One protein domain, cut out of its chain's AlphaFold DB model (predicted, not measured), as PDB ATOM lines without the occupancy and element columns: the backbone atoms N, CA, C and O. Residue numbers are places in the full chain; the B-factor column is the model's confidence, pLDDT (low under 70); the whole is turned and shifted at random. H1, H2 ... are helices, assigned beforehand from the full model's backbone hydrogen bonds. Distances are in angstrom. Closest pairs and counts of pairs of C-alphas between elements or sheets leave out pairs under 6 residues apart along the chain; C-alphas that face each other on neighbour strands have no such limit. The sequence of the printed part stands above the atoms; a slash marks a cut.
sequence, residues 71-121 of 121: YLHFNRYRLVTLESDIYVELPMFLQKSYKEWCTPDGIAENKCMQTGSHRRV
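AT A GLANCE: This is residues 71 to 121 of the 121 residues of an uncharacterized protein of bioreactor metagenome (UniProt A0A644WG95). This is a thin, loosely built rod in which the chain runs out and folds back: H1 leads out, H2 and residues 88 to 94 make the turn at one end, and H3 comes back beside H1. H4 carries the return on at an angle and passes the beginning of H1, and residues 117 to 121 run on as a tail to the other end of the rod, while residues 88 to 94 stick out at the turn. The printed part has 51 residues with four named helices, in the order H1, H2, H3, H4, and no named strand; the class is all helix. The whole is loose, with a radius of gyration of the C-alphas of 12.8 A, and the C-alphas span 44 by 16 by 15 A.

IN THESE COORDINATES: Start at Tyr 71 and find C-alpha 74 at (172.115, 46.382, 163.718); from there H1, residues 74 to 81, runs 10.7 A to C-alpha 81 at (169.672, 51.058, 173.023). Next comes H2, residues 85 to 89, 7.3 A long. Look then for H3, residues 95 to 101, which is 9.8 A long. H4, residues 107 to 116, is the longest helix and runs 14.2 A to C-alpha 116 at (173.461, 43.364, 154.093).

HOW THE PARTS SIT: Begin at H1 and look across to H3: they are close but not clearly touching, with their closest C-alphas, those of Leu 79 and Lys 99, 5.9 A apart. They run opposite ways at a shallow tilt of 31 degrees. H1 and H4 only just touch, with 3 pairs of C-alphas within 8 A, the closest being Asn 75 and Glu 109 at 6.1 A. Their lines stand at a steep tilt of 52 degrees, opposite ways. H3 and H4 are close but not clearly touching, with the C-alphas of Trp 101 and Ala 108 the closest at 6.2 A, and they run the same way at a steep tilt of 59 degrees. H2 is close to H3 but not clearly touching it, with the C-alphas of Tyr 87 and Gln 95 the closest at 7.2 A; H2 is apart from H1 and from H4. In the backbones of H1, H3 and H4, every O i to N i+4 pair is within hydrogen-bond range; in H2, 0 of 1 is, while 2 of 2 O i to N i+3 pairs are.

THE WHOLE: Look for the two C-alphas farthest apart at Glu 89 and Val 121, 44.4 A; Val 121 is the chain's last residue. The printed part has no cut, and the three links between the helices are tight. Residues 88 to 94 stand free. The mean pLDDT of the printed part is 77.9; you will find values under 70 at residues 71 to 74, residue 91 and residues 116 to 121 of this model.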
ATOM      1  N   TYR A  71     171.885  41.842 159.775       61.09
ATOM      2  CA  TYR A  71     172.976  42.817 159.643       61.09
ATOM      3  C   TYR A  71     172.579  44.259 159.266       61.09
ATOM      4  O   TYR A  71     173.388  45.161 159.464       61.09
ATOM      5  N   LEU A  72     171.389  44.506 158.709       63.31
ATOM      6  CA  LEU A  72     171.091  45.752 157.978       63.31
ATOM      7  C   LEU A  72     170.778  46.987 158.839       63.31
ATOM      8  O   LEU A  72     170.932  48.102 158.354       63.31
ATOM      9  N   HIS A  73     170.352  46.820 160.093       64.69
ATOM     10  CA  HIS A  73     169.997  47.948 160.981       64.69
ATOM     11  C   HIS A  73     170.663  47.855 162.362       64.69
ATOM     12  O   HIS A  73     170.348  48.597 163.296       64.69
ATOM     13  N   PHE A  74     171.618  46.935 162.470       68.75
ATOM     14  CA  PHE A  74     172.115  46.382 163.718       68.75
ATOM     15  C   PHE A  74     172.843  47.405 164.599       68.75
ATOM     16  O   PHE A  74     172.657  47.396 165.818       68.75
ATOM     17  N   ASN A  75     173.658  48.296 164.014       75.12
ATOM     18  CA  ASN A  75     174.456  49.246 164.802       75.12
ATOM     19  C   ASN A  75     173.663  50.492 165.191       75.12
ATOM     20  O   ASN A  75     173.827  50.995 166.299       75.12
ATOM     21  N   ARG A  76     172.755  50.955 164.325       80.00
ATOM     22  CA  ARG A  76     171.927  52.139 164.590       80.00
ATOM     23  C   ARG A  76     170.967  51.908 165.750       80.00
ATOM     24  O   ARG A  76     170.877  52.751 166.635       80.00
ATOM     25  N   TYR A  77     170.301  50.753 165.785       85.25
ATOM     26  CA  TYR A  77     169.442  50.395 166.914       85.25
ATOM     27  C   TYR A  77     170.249  50.151 168.189       85.25
ATOM     28  O   TYR A  77     169.861  50.636 169.245       85.25
ATOM     29  N   ARG A  78     171.422  49.509 168.102       85.31
ATOM     30  CA  ARG A  78     172.318  49.356 169.260       85.31
ATOM     31  C   ARG A  78     172.734  50.681 169.856       85.31
ATOM     32  O   ARG A  78     172.691  50.810 171.071       85.31
ATOM     33  N   LEU A  79     173.121  51.649 169.031       88.19
ATOM     34  CA  LEU A  79     173.553  52.946 169.531       88.19
ATOM     35  C   LEU A  79     172.452  53.607 170.370       88.19
ATOM     36  O   LEU A  79     172.739  54.044 171.478       88.19
ATOM     37  N   VAL A  80     171.204  53.572 169.891       90.62
ATOM     38  CA  VAL A  80     170.029  54.068 170.628       90.62
ATOM     39  C   VAL A  80     169.785  53.255 171.903       90.62
ATOM     40  O   VAL A  80     169.620  53.828 172.971       90.62
ATOM     41  N   THR A  81     169.823  51.922 171.838       89.88
ATOM     42  CA  THR A  81     169.672  51.058 173.023       89.88
ATOM     43  C   THR A  81     170.729  51.352 174.092       89.88
ATOM     44  O   THR A  81     170.434  51.351 175.285       89.88
ATOM     45  N   LEU A  82     171.956  51.665 173.678       89.56
ATOM     46  CA  LEU A  82     173.067  52.004 174.566       89.56
ATOM     47  C   LEU A  82     172.924  53.378 175.231       89.56
ATOM     48  O   LEU A  82     173.687  53.677 176.152       89.56
ATOM     49  N   GLU A  83     171.983  54.217 174.798       89.81
ATOM     50  CA  GLU A  83     171.575  55.429 175.523       89.81
ATOM     51  C   GLU A  83     170.720  55.111 176.750       89.81
ATOM     52  O   GLU A  83     170.286  56.033 177.438       89.81
ATOM     53  N   SER A  84     170.453  53.830 177.025       91.56
ATOM     54  CA  SER A  84     169.747  53.442 178.230       91.56
ATOM     55  C   SER A  84     170.610  53.541 179.481       91.56
ATOM     56  O   SER A  84     171.741  53.039 179.501       91.56
ATOM     57  N   ASP A  85     170.035  54.091 180.548       88.94
ATOM     58  CA  ASP A  85     170.685  54.178 181.858       88.94
ATOM     59  C   ASP A  85     170.866  52.792 182.500       88.94
ATOM     60  O   ASP A  85     171.783  52.604 183.294       88.94
ATOM     61  N   ILE A  86     170.102  51.777 182.067       89.06
ATOM     62  CA  ILE A  86     170.269  50.375 182.498       89.06
ATOM     63  C   ILE A  86     171.709  49.891 182.260       89.06
ATOM     64  O   ILE A  86     172.257  49.132 183.057       89.06
ATOM     65  N   TYR A  87     172.368  50.349 181.190       86.81
ATOM     66  CA  TYR A  87     173.754  49.961 180.907       86.81
ATOM     67  C   TYR A  87     174.778  50.605 181.845       86.81
ATOM     68  O   TYR A  87     175.898  50.103 181.929       86.81
ATOM     69  N   VAL A  88     174.426  51.680 182.557       83.00
ATOM     70  CA  VAL A  88     175.284  52.257 183.605       83.00
ATOM     71  C   VAL A  88     175.395  51.292 184.788       83.00
ATOM     72  O   VAL A  88     176.448  51.196 185.414       83.00
ATOM     73  N   GLU A  89     174.342  50.514 185.042       82.69
ATOM     74  CA  GLU A  89     174.295  49.499 186.098       82.69
ATOM     75  C   GLU A  89     174.995  48.181 185.712       82.69
ATOM     76  O   GLU A  89     175.082  47.261 186.525       82.69
ATOM     77  N   LEU A  90     175.547  48.081 184.492       78.50
ATOM     78  CA  LEU A  90     176.271  46.911 183.984       78.50
ATOM     79  C   LEU A  90     177.790  47.181 183.922       78.50
ATOM     80  O   LEU A  90     178.343  47.379 182.837       78.50
ATOM     81  N   PRO A  91     178.518  47.141 185.058       68.31
ATOM     82  CA  PRO A  91     179.910  47.600 185.143       68.31
ATOM     83  C   PRO A  91     180.898  46.788 184.294       68.31
ATOM     84  O   PRO A  91     181.976  47.272 183.962       68.31
ATOM     85  N   MET A  92     180.552  45.551 183.929       76.44
ATOM     86  CA  MET A  92     181.396  44.685 183.097       76.44
ATOM     87  C   MET A  92     181.270  44.961 181.593       76.44
ATOM     88  O   MET A  92     181.962  44.334 180.790       76.44
ATOM     89  N   PHE A  93     180.396  45.883 181.194       79.81
ATOM     90  CA  PHE A  93     180.158  46.198 179.800       79.81
ATOM     91  C   PHE A  93     180.895  47.477 179.390       79.81
ATOM     92  O   PHE A  93     180.658  48.556 179.928       79.81
ATOM     93  N   LEU A  94     181.792  47.372 178.402       84.25
ATOM     94  CA  LEU A  94     182.579  48.499 177.882       84.25
ATOM     95  C   LEU A  94     181.718  49.432 177.014       84.25
ATOM     96  O   LEU A  94     181.915  49.545 175.803       84.25
ATOM     97  N   GLN A  95     180.755  50.112 177.641       85.62
ATOM     98  CA  GLN A  95     179.717  50.896 176.970       85.62
ATOM     99  C   GLN A  95     180.307  51.943 176.019       85.62
ATOM    100  O   GLN A  95     179.839  52.075 174.892       85.62
ATOM    101  N   LYS A  96     181.360  52.655 176.440       86.62
ATOM    102  CA  LYS A  96     182.021  53.678 175.616       86.62
ATOM    103  C   LYS A  96     182.594  53.084 174.328       86.62
ATOM    104  O   LYS A  96     182.243  53.533 173.242       86.62
ATOM    105  N   SER A  97     183.421  52.049 174.452       87.50
ATOM    106  CA  SER A  97     184.051  51.390 173.303       87.50
ATOM    107  C   SER A  97     183.015  50.776 172.363       87.50
ATOM    108  O   SER A  97     183.190  50.798 171.147       87.50
ATOM    109  N   TYR A  98     181.913  50.260 172.909       86.94
ATOM    110  CA  TYR A  98     180.853  49.691 172.088       86.94
ATOM    111  C   TYR A  98     180.017  50.761 171.371       86.94
ATOM    112  O   TYR A  98     179.705  50.596 170.194       86.94
ATOM    113  N   LYS A  99     179.733  51.900 172.021       87.56
ATOM    114  CA  LYS A  99     179.112  53.069 171.372       87.56
ATOM    115  C   LYS A  99     179.966  53.588 170.214       87.56
ATOM    116  O   LYS A  99     179.438  53.814 169.131       87.56
ATOM    117  N   GLU A 100     181.276  53.722 170.424       87.81
ATOM    118  CA  GLU A 100     182.229  54.137 169.385       87.81
ATOM    119  C   GLU A 100     182.227  53.164 168.197       87.81
ATOM    120  O   GLU A 100     182.196  53.590 167.042       87.81
ATOM    121  N   TRP A 101     182.184  51.855 168.468       85.38
ATOM    122  CA  TRP A 101     182.093  50.827 167.431       85.38
ATOM    123  C   TRP A 101     180.795  50.908 166.611       85.38
ATOM    124  O   TRP A 101     180.825  50.668 165.406       85.38
ATOM    125  N   CYS A 102     179.673  51.275 167.238       83.50
ATOM    126  CA  CYS A 102     178.355  51.378 166.601       83.50
ATOM    127  C   CYS A 102     178.074  52.727 165.904       83.50
ATOM    128  O   CYS A 102     176.937  52.967 165.495       83.50
ATOM    129  N   THR A 103     179.066  53.609 165.765       86.38
ATOM    130  CA  THR A 103     178.896  54.908 165.091       86.38
ATOM    131  C   THR A 103     178.429  54.743 163.630       86.38
ATOM    132  O   THR A 103     178.929  53.854 162.934       86.38
ATOM    133  N   PRO A 104     177.477  55.565 163.132       79.44
ATOM    134  CA  PRO A 104     176.912  55.415 161.779       79.44
ATOM    135  C   PRO A 104     177.916  55.548 160.620       79.44
ATOM    136  O   PRO A 104     177.656  55.096 159.512       79.44
ATOM    137  N   ASP A 105     179.060  56.176 160.852       80.31
ATOM    138  CA  ASP A 105     180.175  56.313 159.913       80.31
ATOM    139  C   ASP A 105     181.340  55.354 160.228       80.31
ATOM    140  O   ASP A 105     182.337  55.297 159.503       80.31
ATOM    141  N   GLY A 106     181.201  54.552 161.284       80.88
ATOM    142  CA  GLY A 106     182.211  53.629 161.773       80.88
ATOM    143  C   GLY A 106     182.448  52.414 160.871       80.88
ATOM    144  O   GLY A 106     181.680  52.068 159.968       80.88
ATOM    145  N   ILE A 107     183.544  51.703 161.147       81.31
ATOM    146  CA  ILE A 107     183.938  50.492 160.406       81.31
ATOM    147  C   ILE A 107     182.850  49.407 160.497       81.31
ATOM    148  O   ILE A 107     182.640  48.672 159.530       81.31
ATOM    149  N   ALA A 108     182.161  49.299 161.637       78.88
ATOM    150  CA  ALA A 108     181.102  48.316 161.846       78.88
ATOM    151  C   ALA A 108     179.892  48.567 160.942       78.88
ATOM    152  O   ALA A 108     179.456  47.645 160.258       78.88
ATOM    153  N   GLU A 109     179.391  49.807 160.895       81.12
ATOM    154  CA  GLU A 109     178.242  50.172 160.060       81.12
ATOM    155  C   GLU A 109     178.551  49.966 158.585       81.12
ATOM    156  O   GLU A 109     177.787  49.311 157.881       81.12
ATOM    157  N   ASN A 110     179.730  50.394 158.135       80.69
ATOM    158  CA  ASN A 110     180.160  50.174 156.759       80.69
ATOM    159  C   ASN A 110     180.204  48.680 156.393       80.69
ATOM    160  O   ASN A 110     179.715  48.291 155.333       80.69
ATOM    161  N   LYS A 111     180.732  47.820 157.276       79.81
ATOM    162  CA  LYS A 111     180.747  46.361 157.064       79.81
ATOM    163  C   LYS A 111     179.344  45.755 157.079       79.81
ATOM    164  O   LYS A 111     179.055  44.883 156.259       79.81
ATOM    165  N   CYS A 112     178.480  46.205 157.985       77.38
ATOM    166  CA  CYS A 112     177.085  45.776 158.074       77.38
ATOM    167  C   CYS A 112     176.318  46.127 156.798       77.38
ATOM    168  O   CYS A 112     175.700  45.248 156.196       77.38
ATOM    169  N   MET A 113     176.438  47.370 156.332       75.88
ATOM    170  CA  MET A 113     175.807  47.846 155.105       75.88
ATOM    171  C   MET A 113     176.334  47.113 153.875       75.88
ATOM    172  O   MET A 113     175.530  46.664 153.067       75.88
ATOM    173  N   GLN A 114     177.652  46.912 153.761       78.00
ATOM    174  CA  GLN A 114     178.241  46.112 152.684       78.00
ATOM    175  C   GLN A 114     177.716  44.677 152.702       78.00
ATOM    176  O   GLN A 114     177.330  44.160 151.665       78.00
ATOM    177  N   THR A 115     177.663  44.021 153.859       75.06
ATOM    178  CA  THR A 115     177.223  42.619 153.949       75.06
ATOM    179  C   THR A 115     175.725  42.480 153.670       75.06
ATOM    180  O   THR A 115     175.302  41.592 152.929       75.06
ATOM    181  N   GLY A 116     174.913  43.379 154.226       66.12
ATOM    182  CA  GLY A 116     173.461  43.364 154.093       66.12
ATOM    183  C   GLY A 116     172.949  43.846 152.732       66.12
ATOM    184  O   GLY A 116     171.877  43.425 152.300       66.12
ATOM    185  N   SER A 117     173.707  44.681 152.012       61.03
ATOM    186  CA  SER A 117     173.319  45.173 150.684       61.03
ATOM    187  C   SER A 117     173.391  44.105 149.586       61.03
ATOM    188  O   SER A 117     172.886  44.339 148.491       61.03
ATOM    189  N   HIS A 118     173.974  42.929 149.855       51.84
ATOM    190  CA  HIS A 118     174.125  41.837 148.880       51.84
ATOM    191  C   HIS A 118     172.856  40.981 148.667       51.84
ATOM    192  O   HIS A 118     172.922  39.934 148.027       51.84
ATOM    193  N   ARG A 119     171.677  41.417 149.131       45.78
ATOM    194  CA  ARG A 119     170.377  40.830 148.746       45.78
ATOM    195  C   ARG A 119     169.489  41.843 148.024       45.78
ATOM    196  O   ARG A 119     168.475  42.297 148.542       45.78
ATOM    197  N   ARG A 120     169.873  42.174 146.795       42.38
ATOM    198  CA  ARG A 120     168.929  42.531 145.727       42.38
ATOM    199  C   ARG A 120     169.352  41.781 144.469       42.38
ATOM    200  O   ARG A 120     170.064  42.331 143.635       42.38
ATOM    201  N   VAL A 121     168.962  40.514 144.390       37.09
ATOM    202  CA  VAL A 121     168.878  39.761 143.133       37.09
ATOM    203  C   VAL A 121     167.473  39.198 143.064       37.09
ATOM    204  O   VAL A 121     167.034  38.673 144.113       37.09
TER     205      VAL A 121